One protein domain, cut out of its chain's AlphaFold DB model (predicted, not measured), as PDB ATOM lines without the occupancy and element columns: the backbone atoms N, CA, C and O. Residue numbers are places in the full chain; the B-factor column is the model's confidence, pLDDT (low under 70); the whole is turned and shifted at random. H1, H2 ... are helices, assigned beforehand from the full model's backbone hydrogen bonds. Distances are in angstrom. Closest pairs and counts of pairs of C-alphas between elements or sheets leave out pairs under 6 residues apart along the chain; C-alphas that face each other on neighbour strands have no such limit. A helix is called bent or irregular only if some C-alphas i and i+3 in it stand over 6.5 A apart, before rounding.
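This is residues 2 to 85 of the 173 residues of the protein "Type IV secretion system protein VirD4" of Xanthomonas arboricola pv. pruni str. MAFF 311562 (UniProt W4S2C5). Two long helices, H1 and H3, run side by side in opposite ways and make a rod, and the short helix H2 packs on them near the end away from residues 2 and 85. H3 has a kink near residue 61, towards that same end. The printed part has 84 residues with three named helices, in the order H1, H2, H3, and no named strand; the class is all helix. It is loose, with a radius of gyration of the C-alphas of 15.6 A, and spans 54 by 21 by 20 A.

H1, residues 3 to 33, touches H3, residues 54 to 85, at a shallow tilt of 26 degrees, opposite ways; their closest C-alphas, those of Ser 25 and Gly 70, are 3.9 A apart. H2, residues 43 to 50, touches H1 at residues 22 to 29 alone, at a steep tilt of 59 degrees, the same way; the closest C-alphas, those of Gly 26 and Tyr 44, are 5.3 A apart. H2 and H3 form a helical hairpin and touch at a steep tilt of 41 degrees, opposite ways. H3 touches H2 with residues 56 to 67 alone, and the closest C-alphas, those of Ala 50 and Phe 56, are 7.2 A apart. In H1 and H2 every O i to N i+4 pair is within hydrogen-bond range; in H3 20 of 28 are.

H1 is 44.9 A long, from C-alpha 3 at (205.080, 223.925, 165.507) to C-alpha 33 at (175.892, 192.183, 153.056). H2 measures 10.5 A. H3 measures 46.2 A and ends with C-alpha 85 at (204.278, 217.396, 157.582). H3 is irregular, with C-alphas 55 and 58 7.6 A apart, and its kink near residue 61 is 52 degrees.

The C-alphas farthest apart, those of Thr 2 and Gln 55, are 54.1 A apart. The printed part has no cut; the link from H1 to H2 is short and that from H2 to H3 is tight. The mean pLDDT of the printed part is 73.4, and residues 25 to 26, 28 to 63 and 66 are under 70.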
ATOM      1  N   THR A   2     204.876 227.293 161.995       73.00
ATOM      2  CA  THR A   2     205.206 227.169 163.419       73.00
ATOM      3  C   THR A   2     204.734 225.807 163.945       73.00
ATOM      4  O   THR A   2     203.760 225.251 163.432       73.00
ATOM      5  N   GLY A   3     205.407 225.255 164.962       75.75
ATOM      6  CA  GLY A   3     205.080 223.925 165.507       75.75
ATOM      7  C   GLY A   3     203.614 223.784 165.939       75.75
ATOM      8  O   GLY A   3     202.978 222.774 165.656       75.75
ATOM      9  N   LYS A   4     203.036 224.855 166.501       79.19
ATOM     10  CA  LYS A   4     201.616 224.925 166.884       79.19
ATOM     11  C   LYS A   4     200.663 224.756 165.691       79.19
ATOM     12  O   LYS A   4     199.658 224.056 165.793       79.19
ATOM     13  N   THR A   5     200.997 225.335 164.537       83.12
ATOM     14  CA  THR A   5     200.194 225.207 163.310       83.12
ATOM     15  C   THR A   5     200.259 223.786 162.756       83.12
ATOM     16  O   THR A   5     199.239 223.260 162.333       83.12
ATOM     17  N   LYS A   6     201.430 223.133 162.798       81.88
ATOM     18  CA  LYS A   6     201.567 221.733 162.359       81.88
ATOM     19  C   LYS A   6     200.702 220.783 163.194       81.88
ATOM     20  O   LYS A   6     200.010 219.948 162.625       81.88
ATOM     21  N   LEU A   7     200.698 220.958 164.518       85.62
ATOM     22  CA  LEU A   7     199.849 220.186 165.433       85.62
ATOM     23  C   LEU A   7     198.357 220.409 165.165       85.62
ATOM     24  O   LEU A   7     197.594 219.450 165.119       85.62
ATOM     25  N   SER A   8     197.959 221.660 164.918       87.38
ATOM     26  CA  SER A   8     196.566 221.992 164.598       87.38
ATOM     27  C   SER A   8     196.110 221.312 163.301       87.38
ATOM     28  O   SER A   8     195.046 220.704 163.264       87.38
ATOM     29  N   VAL A   9     196.945 221.338 162.254       87.44
ATOM     30  CA  VAL A   9     196.645 220.654 160.984       87.44
ATOM     31  C   VAL A   9     196.569 219.136 161.166       87.44
ATOM     32  O   VAL A   9     195.640 218.513 160.660       87.44
ATOM     33  N   ALA A  10     197.490 218.534 161.924       88.94
ATOM     34  CA  ALA A  10     197.466 217.097 162.198       88.94
ATOM     35  C   ALA A  10     196.187 216.657 162.938       88.94
ATOM     36  O   ALA A  10     195.615 215.619 162.600       88.94
ATOM     37  N   ALA A  11     195.717 217.461 163.899       88.62
ATOM     38  CA  ALA A  11     194.484 217.204 164.643       88.62
ATOM     39  C   ALA A  11     193.232 217.297 163.755       88.62
ATOM     40  O   ALA A  11     192.363 216.430 163.821       88.62
ATOM     41  N   VAL A  12     193.159 218.300 162.872       89.81
ATOM     42  CA  VAL A  12     192.052 218.432 161.909       89.81
ATOM     43  C   VAL A  12     192.026 217.252 160.931       89.81
ATOM     44  O   VAL A  12     190.962 216.692 160.672       89.81
ATOM     45  N   LEU A  13     193.191 216.827 160.431       89.56
ATOM     46  CA  LEU A  13     193.295 215.657 159.552       89.56
ATOM     47  C   LEU A  13     192.870 214.360 160.256       89.56
ATOM     48  O   LEU A  13     192.265 213.504 159.616       89.56
ATOM     49  N   LEU A  14     193.148 214.221 161.557       88.62
ATOM     50  CA  LEU A  14     192.707 213.068 162.346       88.62
ATOM     51  C   LEU A  14     191.181 213.029 162.450       88.62
ATOM     52  O   LEU A  14     190.578 211.986 162.210       88.62
ATOM     53  N   LEU A  15     190.547 214.163 162.764       87.62
ATOM     54  CA  LEU A  15     189.086 214.247 162.846       87.62
ATOM     55  C   LEU A  15     188.433 213.902 161.501       87.62
ATOM     56  O   LEU A  15     187.497 213.104 161.459       87.62
ATOM     57  N   LEU A  16     188.979 214.420 160.396       87.25
ATOM     58  CA  LEU A  16     188.532 214.063 159.048       87.25
ATOM     59  C   LEU A  16     188.681 212.563 158.769       87.25
ATOM     60  O   LEU A  16     187.726 211.939 158.310       87.25
ATOM     61  N   ALA A  17     189.825 211.963 159.100       84.62
ATOM     62  CA  ALA A  17     190.053 210.533 158.904       84.62
ATOM     63  C   ALA A  17     189.075 209.663 159.714       84.62
ATOM     64  O   ALA A  17     188.560 208.677 159.187       84.62
ATOM     65  N   LEU A  18     188.758 210.047 160.956       83.50
ATOM     66  CA  LEU A  18     187.772 209.341 161.781       83.50
ATOM     67  C   LEU A  18     186.358 209.441 161.197       83.50
ATOM     68  O   LEU A  18     185.669 208.427 161.092       83.50
ATOM     69  N   THR A  19     185.935 210.634 160.768       81.88
ATOM     70  CA  THR A  19     184.616 210.813 160.131       81.88
ATOM     71  C   THR A  19     184.502 210.041 158.815       81.88
ATOM     72  O   THR A  19     183.500 209.363 158.584       81.88
ATOM     73  N   ALA A  20     185.558 210.056 157.995       80.94
ATOM     74  CA  ALA A  20     185.630 209.278 156.765       80.94
ATOM     75  C   ALA A  20     185.597 207.769 157.046       80.94
ATOM     76  O   ALA A  20     184.915 207.039 156.331       80.94
ATOM     77  N   GLY A  21     186.272 207.305 158.103       79.56
ATOM     78  CA  GLY A  21     186.287 205.896 158.499       79.56
ATOM     79  C   GLY A  21     184.922 205.365 158.918       79.56
ATOM     80  O   GLY A  21     184.534 204.279 158.489       79.56
ATOM     81  N   ILE A  22     184.146 206.158 159.664       74.69
ATOM     82  CA  ILE A  22     182.769 205.798 160.034       74.69
ATOM     83  C   ILE A  22     181.898 205.638 158.779       74.69
ATOM     84  O   ILE A  22     181.149 204.665 158.663       74.69
ATOM     85  N   TYR A  23     182.029 206.551 157.812       77.44
ATOM     86  CA  TYR A  23     181.238 206.527 156.580       77.44
ATOM     87  C   TYR A  23     181.647 205.383 155.635       77.44
ATOM     88  O   TYR A  23     180.796 204.636 155.151       77.44
ATOM     89  N   LEU A  24     182.954 205.192 155.420       72.69
ATOM     90  CA  LEU A  24     183.511 204.110 154.600       72.69
ATOM     91  C   LEU A  24     183.191 202.734 155.181       72.69
ATOM     92  O   LEU A  24     182.801 201.831 154.443       72.69
ATOM     93  N   SER A  25     183.312 202.570 156.499       68.12
ATOM     94  CA  SER A  25     182.985 201.307 157.158       68.12
ATOM     95  C   SER A  25     181.495 200.970 157.049       68.12
ATOM     96  O   SER A  25     181.147 199.834 156.721       68.12
ATOM     97  N   GLY A  26     180.614 201.962 157.231       66.44
ATOM     98  CA  GLY A  26     179.173 201.800 157.024       66.44
ATOM     99  C   GLY A  26     178.828 201.377 155.592       66.44
ATOM    100  O   GLY A  26     178.077 200.421 155.399       66.44
ATOM    101  N   GLN A  27     179.437 202.022 154.592       70.62
ATOM    102  CA  GLN A  27     179.219 201.703 153.178       70.62
ATOM    103  C   GLN A  27     179.703 200.293 152.810       70.62
ATOM    104  O   GLN A  27     179.008 199.558 152.107       70.62
ATOM    105  N   LEU A  28     180.875 199.886 153.308       67.44
ATOM    106  CA  LEU A  28     181.449 198.568 153.023       67.44
ATOM    107  C   LEU A  28     180.619 197.428 153.620       67.44
ATOM    108  O   LEU A  28     180.455 196.400 152.967       67.44
ATOM    109  N   ILE A  29     180.055 197.601 154.820       69.12
ATOM    110  CA  ILE A  29     179.170 196.594 155.428       69.12
ATOM    111  C   ILE A  29     177.907 196.409 154.584       69.12
ATOM    112  O   ILE A  29     177.549 195.273 154.278       69.12
ATOM    113  N   LEU A  30     177.262 197.500 154.164       68.81
ATOM    114  CA  LEU A  30     176.044 197.441 153.347       68.81
ATOM    115  C   LEU A  30     176.302 196.790 151.982       68.81
ATOM    116  O   LEU A  30     175.538 195.929 151.544       68.81
ATOM    117  N   MET A  31     177.428 197.130 151.348       64.69
ATOM    118  CA  MET A  31     177.832 196.557 150.064       64.69
ATOM    119  C   MET A  31     178.172 195.062 150.176       64.69
ATOM    120  O   MET A  31     177.814 194.276 149.300       64.69
ATOM    121  N   LEU A  32     178.816 194.649 151.273       65.50
ATOM    122  CA  LEU A  32     179.251 193.268 151.491       65.50
ATOM    123  C   LEU A  32     178.122 192.344 151.979       65.50
ATOM    124  O   LEU A  32     178.151 191.143 151.695       65.50
ATOM    125  N   LEU A  33     177.120 192.891 152.676       65.25
ATOM    126  CA  LEU A  33     175.892 192.183 153.056       65.25
ATOM    127  C   LEU A  33     174.799 192.253 151.972       65.25
ATOM    128  O   LEU A  33     173.799 191.554 152.106       65.25
ATOM    129  N   LYS A  34     174.986 193.039 150.896       60.56
ATOM    130  CA  LYS A  34     173.981 193.289 149.836       60.56
ATOM    131  C   LYS A  34     172.612 193.721 150.386       60.56
ATOM    132  O   LYS A  34     171.575 193.424 149.802       60.56
ATOM    133  N   VAL A  35     172.609 194.433 151.510       62.59
ATOM    134  CA  VAL A  35     171.400 194.973 152.141       62.59
ATOM    135  C   VAL A  35     171.319 196.462 151.826       62.59
ATOM    136  O   VAL A  35     172.240 197.217 152.134       62.59
ATOM    137  N   ALA A  36     170.209 196.892 151.226       51.31
ATOM    138  CA  ALA A  36     169.905 198.306 151.017       51.31
ATOM    139  C   ALA A  36     169.367 198.915 152.325       51.31
ATOM    140  O   ALA A  36     168.161 198.996 152.537       51.31
ATOM    141  N   GLY A  37     170.270 199.275 153.240       59.22
ATOM    142  CA  GLY A  37     169.949 199.979 154.486       59.22
ATOM    143  C   GLY A  37     170.375 201.453 154.441       59.22
ATOM    144  O   GLY A  37     171.273 201.800 153.673       59.22
ATOM    145  N   PRO A  38     169.771 202.341 155.253       56.97
ATOM    146  CA  PRO A  38     170.180 203.742 155.314       56.97
ATOM    147  C   PRO A  38     171.595 203.883 155.903       56.97
ATOM    148  O   PRO A  38     171.915 203.306 156.949       56.97
ATOM    149  N   LEU A  39     172.445 204.686 155.251       57.66
ATOM    150  CA  LEU A  39     173.731 205.102 155.812       57.66
ATOM    151  C   LEU A  39     173.492 206.086 156.952       57.66
ATOM    152  O   LEU A  39     173.198 207.257 156.728       57.66
ATOM    153  N   SER A  40     173.636 205.604 158.181       59.69
ATOM    154  CA  SER A  40     173.625 206.430 159.377       59.69
ATOM    155  C   SER A  40     174.943 206.269 160.126       59.69
ATOM    156  O   SER A  40     175.592 205.223 160.087       59.69
ATOM    157  N   VAL A  41     175.339 207.313 160.849       58.34
ATOM    158  CA  VAL A  41     176.572 207.358 161.654       58.34
ATOM    159  C   VAL A  41     176.601 206.225 162.699       58.34
ATOM    160  O   VAL A  41     177.666 205.745 163.076       58.34
ATOM    161  N   GLY A  42     175.426 205.733 163.117       61.31
ATOM    162  CA  GLY A  42     175.266 204.605 164.041       61.31
ATOM    163  C   GLY A  42     175.166 203.219 163.390       61.31
ATOM    164  O   GLY A  42     175.089 202.222 164.115       61.31
ATOM    165  N   THR A  43     175.167 203.114 162.056       65.81
ATOM    166  CA  THR A  43     174.981 201.837 161.344       65.81
ATOM    167  C   THR A  43     176.100 200.853 161.693       65.81
ATOM    168  O   THR A  43     175.817 199.713 162.052       65.81
ATOM    169  N   TYR A  44     177.360 201.305 161.727       62.16
ATOM    170  CA  TYR A  44     178.495 200.465 162.129       62.16
ATOM    171  C   TYR A  44     178.330 199.899 163.547       62.16
ATOM    172  O   TYR A  44     178.442 198.694 163.758       62.16
ATOM    173  N   TRP A  45     177.986 200.753 164.515       62.28
ATOM    174  CA  TRP A  45     177.818 200.337 165.911       62.28
ATOM    175  C   TRP A  45     176.648 199.361 166.097       62.28
ATOM    176  O   TRP A  45     176.715 198.452 166.922       62.28
ATOM    177  N   SER A  46     175.598 199.518 165.291       64.69
ATOM    178  CA  SER A  46     174.428 198.635 165.291       64.69
ATOM    179  C   SER A  46     174.781 197.230 164.793       64.69
ATOM    180  O   SER A  46     174.387 196.247 165.416       64.69
ATOM    181  N   TYR A  47     175.594 197.120 163.735       64.69
ATOM    182  CA  TYR A  47     176.071 195.826 163.230       64.69
ATOM    183  C   TYR A  47     177.129 195.183 164.134       64.69
ATOM    184  O   TYR A  47     177.144 193.963 164.264       64.69
ATOM    185  N   VAL A  48     177.967 195.983 164.803       64.56
ATOM    186  CA  VAL A  48     178.912 195.489 165.820       64.56
ATOM    187  C   VAL A  48     178.181 194.910 167.031       64.56
ATOM    188  O   VAL A  48     178.589 193.870 167.527       64.56
ATOM    189  N   LYS A  49     177.070 195.510 167.474       67.06
ATOM    190  CA  LYS A  49     176.223 194.918 168.526       67.06
ATOM    191  C   LYS A  49     175.428 193.701 168.044       67.06
ATOM    192  O   LYS A  49     175.175 192.788 168.818       67.06
ATOM    193  N   ALA A  50     175.045 193.664 166.767       62.31
ATOM    194  CA  ALA A  50     174.321 192.532 166.187       62.31
ATOM    195  C   ALA A  50     175.191 191.271 165.988       62.31
ATOM    196  O   ALA A  50     174.643 190.192 165.768       62.31
ATOM    197  N   LEU A  51     176.524 191.388 166.084       59.38
ATOM    198  CA  LEU A  51     177.470 190.262 166.047       59.38
ATOM    199  C   LEU A  51     177.321 189.295 167.233       59.38
ATOM    200  O   LEU A  51     177.697 188.134 167.087       59.38
ATOM    201  N   ASP A  52     176.769 189.743 168.366       62.16
ATOM    202  CA  ASP A  52     176.541 188.900 169.552       62.16
ATOM    203  C   ASP A  52     175.347 187.939 169.385       62.16
ATOM    204  O   ASP A  52     175.123 187.058 170.215       62.16
ATOM    205  N   LEU A  53     174.576 188.071 168.299       65.06
ATOM    206  CA  LEU A  53     173.474 187.168 167.984       65.06
ATOM    207  C   LEU A  53     173.987 185.982 167.140       65.06
ATOM    208  O   LEU A  53     174.559 186.198 166.065       65.06
ATOM    209  N   PRO A  54     173.723 184.719 167.537       59.06
ATOM    210  CA  PRO A  54     174.264 183.523 166.874       59.06
ATOM    211  C   PRO A  54     173.860 183.384 165.394       59.06
ATOM    212  O   PRO A  54     174.546 182.719 164.621       59.06
ATOM    213  N   GLN A  55     172.801 184.075 164.964       60.66
ATOM    214  CA  GLN A  55     172.348 184.149 163.570       60.66
ATOM    215  C   GLN A  55     173.313 184.897 162.619       60.66
ATOM    216  O   GLN A  55     173.289 184.658 161.413       60.66
ATOM    217  N   PHE A  56     174.191 185.772 163.133       59.25
ATOM    218  CA  PHE A  56     175.160 186.543 162.330       59.25
ATOM    219  C   PHE A  56     176.592 185.987 162.378       59.25
ATOM    220  O   PHE A  56     177.474 186.509 161.690       59.25
ATOM    221  N   ALA A  57     176.824 184.885 163.103       59.28
ATOM    222  CA  ALA A  57     178.110 184.191 163.180       59.28
ATOM    223  C   ALA A  57     178.773 183.900 161.807       59.28
ATOM    224  O   ALA A  57     179.966 184.182 161.672       59.28
ATOM    225  N   PRO A  58     178.062 183.443 160.750       65.19
ATOM    226  CA  PRO A  58     178.688 183.210 159.441       65.19
ATOM    227  C   PRO A  58     179.062 184.499 158.681       65.19
ATOM    228  O   PRO A  58     179.879 184.463 157.759       65.19
ATOM    229  N   TYR A  59     178.517 185.659 159.067       65.25
ATOM    230  CA  TYR A  59     178.822 186.966 158.465       65.25
ATOM    231  C   TYR A  59     179.804 187.797 159.308       65.25
ATOM    232  O   TYR A  59     180.248 188.862 158.871       65.25
ATOM    233  N   ALA A  60     180.216 187.292 160.473       64.88
ATOM    234  CA  ALA A  60     181.103 187.978 161.405       64.88
ATOM    235  C   ALA A  60     182.449 188.379 160.776       64.88
ATOM    236  O   ALA A  60     182.927 189.498 160.971       64.88
ATOM    237  N   THR A  61     183.045 187.499 159.967       65.19
ATOM    238  CA  THR A  61     184.325 187.756 159.283       65.19
ATOM    239  C   THR A  61     184.215 188.900 158.275       65.19
ATOM    240  O   THR A  61     185.124 189.719 158.160       65.19
ATOM    241  N   LYS A  62     183.070 189.009 157.589       69.69
ATOM    242  CA  LYS A  62     182.787 190.074 156.616       69.69
ATOM    243  C   LYS A  62     182.636 191.431 157.304       69.69
ATOM    244  O   LYS A  62     183.195 192.417 156.833       69.69
ATOM    245  N   ILE A  63     181.960 191.469 158.454       69.81
ATOM    246  CA  ILE A  63     181.785 192.695 159.247       69.81
ATOM    247  C   ILE A  63     183.129 193.167 159.823       69.81
ATOM    248  O   ILE A  63     183.461 194.346 159.714       69.81
ATOM    249  N   LYS A  64     183.949 192.249 160.357       70.75
ATOM    250  CA  LYS A  64     185.298 192.571 160.854       70.75
ATOM    251  C   LYS A  64     186.216 193.096 159.747       70.75
ATOM    252  O   LYS A  64     186.917 194.077 159.971       70.75
ATOM    253  N   LEU A  65     186.182 192.497 158.552       73.88
ATOM    254  CA  LEU A  65     186.949 192.972 157.391       73.88
ATOM    255  C   LEU A  65     186.498 194.359 156.919       73.88
ATOM    256  O   LEU A  65     187.340 195.212 156.656       73.88
ATOM    257  N   ALA A  66     185.190 194.613 156.851       69.62
ATOM    258  CA  ALA A  66     184.655 195.918 156.466       69.62
ATOM    259  C   ALA A  66     184.955 197.013 157.510       69.62
ATOM    260  O   ALA A  66     185.224 198.159 157.147       69.62
ATOM    261  N   GLY A  67     184.973 196.663 158.801       71.00
ATOM    262  CA  GLY A  67     185.471 197.522 159.881       71.00
ATOM    263  C   GLY A  67     186.960 197.832 159.736       71.00
ATOM    264  O   GLY A  67     187.356 198.996 159.699       71.00
ATOM    265  N   ALA A  68     187.780 196.790 159.581       75.00
ATOM    266  CA  ALA A  68     189.228 196.914 159.458       75.00
ATOM    267  C   ALA A  68     189.646 197.720 158.220       75.00
ATOM    268  O   ALA A  68     190.512 198.581 158.326       75.00
ATOM    269  N   LEU A  69     189.017 197.498 157.065       77.19
ATOM    270  CA  LEU A  69     189.300 198.255 155.843       77.19
ATOM    271  C   LEU A  69     188.718 199.673 155.902       77.19
ATOM    272  O   LEU A  69     189.398 200.626 155.526       77.19
ATOM    273  N   GLY A  70     187.495 199.826 156.416       75.69
ATOM    274  CA  GLY A  70     186.814 201.117 156.508       75.69
ATOM    275  C   GLY A  70     187.516 202.109 157.433       75.69
ATOM    276  O   GLY A  70     187.675 203.264 157.057       75.69
ATOM    277  N   PHE A  71     187.996 201.664 158.598       77.25
ATOM    278  CA  PHE A  71     188.785 202.502 159.512       77.25
ATOM    279  C   PHE A  71     190.282 202.483 159.202       77.25
ATOM    280  O   PHE A  71     190.961 203.495 159.378       77.25
ATOM    281  N   GLY A  72     190.806 201.354 158.724       79.44
ATOM    282  CA  GLY A  72     192.230 201.187 158.453       79.44
ATOM    283  C   GLY A  72     192.719 202.063 157.307       79.44
ATOM    284  O   GLY A  72     193.750 202.712 157.453       79.44
ATOM    285  N   VAL A  73     191.979 202.156 156.198       84.81
ATOM    286  CA  VAL A  73     192.411 202.947 155.030       84.81
ATOM    287  C   VAL A  73     192.540 204.448 155.357       84.81
ATOM    288  O   VAL A  73     193.600 205.014 155.081       84.81
ATOM    289  N   PRO A  74     191.560 205.109 156.006       83.56
ATOM    290  CA  PRO A  74     191.686 206.512 156.402       83.56
ATOM    291  C   PRO A  74     192.759 206.762 157.465       83.56
ATOM    292  O   PRO A  74     193.449 207.777 157.399       83.56
ATOM    293  N   LEU A  75     192.939 205.846 158.425       85.31
ATOM    294  CA  LEU A  75     193.992 205.965 159.439       85.31
ATOM    295  C   LEU A  75     195.390 205.807 158.837       85.31
ATOM    296  O   LEU A  75     196.292 206.569 159.181       85.31
ATOM    297  N   LEU A  76     195.574 204.867 157.909       87.94
ATOM    298  CA  LEU A  76     196.834 204.705 157.180       87.94
ATOM    299  C   LEU A  76     197.131 205.926 156.304       87.94
ATOM    300  O   LEU A  76     198.264 206.406 156.296       87.94
ATOM    301  N   ALA A  77     196.120 206.474 155.624       86.56
ATOM    302  CA  ALA A  77     196.259 207.719 154.871       86.56
ATOM    303  C   ALA A  77     196.636 208.895 155.787       86.56
ATOM    304  O   ALA A  77     197.527 209.678 155.452       86.56
ATOM    305  N   TRP A  78     196.023 208.993 156.971       88.69
ATOM    306  CA  TRP A  78     196.387 209.992 157.974       88.69
ATOM    307  C   TRP A  78     197.850 209.849 158.411       88.69
ATOM    308  O   TRP A  78     198.598 210.823 158.335       88.69
ATOM    309  N   PHE A  79     198.290 208.640 158.773       86.75
ATOM    310  CA  PHE A  79     199.686 208.370 159.131       86.75
ATOM    311  C   PHE A  79     200.659 208.735 158.004       86.75
ATOM    312  O   PHE A  79     201.679 209.379 158.258       86.75
ATOM    313  N   ALA A  80     200.331 208.394 156.756       88.25
ATOM    314  CA  ALA A  80     201.151 208.733 155.596       88.25
ATOM    315  C   ALA A  80     201.292 210.255 155.404       88.25
ATOM    316  O   ALA A  80     202.376 210.731 155.065       88.25
ATOM    317  N   LEU A  81     200.237 211.031 155.675       86.62
ATOM    318  CA  LEU A  81     200.249 212.497 155.575       86.62
ATOM    319  C   LEU A  81     201.028 213.188 156.707       86.62
ATOM    320  O   LEU A  81     201.496 214.316 156.524       86.62
ATOM    321  N   LEU A  82     201.236 212.529 157.852       86.94
ATOM    322  CA  LEU A  82     202.083 213.068 158.923       86.94
ATOM    323  C   LEU A  82     203.565 213.090 158.525       86.94
ATOM    324  O   LEU A  82     204.278 214.030 158.876       86.94
ATOM    325  N   ILE A  83     204.028 212.105 157.751       84.44
ATOM    326  CA  ILE A  83     205.435 211.975 157.343       84.44
ATOM    327  C   ILE A  83     205.962 213.256 156.660       84.44
ATOM    328  O   ILE A  83     206.938 213.831 157.154       84.44
ATOM    329  N   PRO A  84     205.348 213.780 155.577       83.44
ATOM    330  CA  PRO A  84     205.811 215.017 154.949       83.44
ATOM    331  C   PRO A  84     205.584 216.259 155.823       83.44
ATOM    332  O   PRO A  84     206.344 217.221 155.717       83.44
ATOM    333  N   LEU A  85     204.582 216.257 156.709       82.94
ATOM    334  CA  LEU A  85     204.278 217.396 157.582       82.94
ATOM    335  C   LEU A  85     205.363 217.610 158.657       82.94
ATOM    336  O   LEU A  85     205.723 218.752 158.994       82.94
TER     337      LEU A  85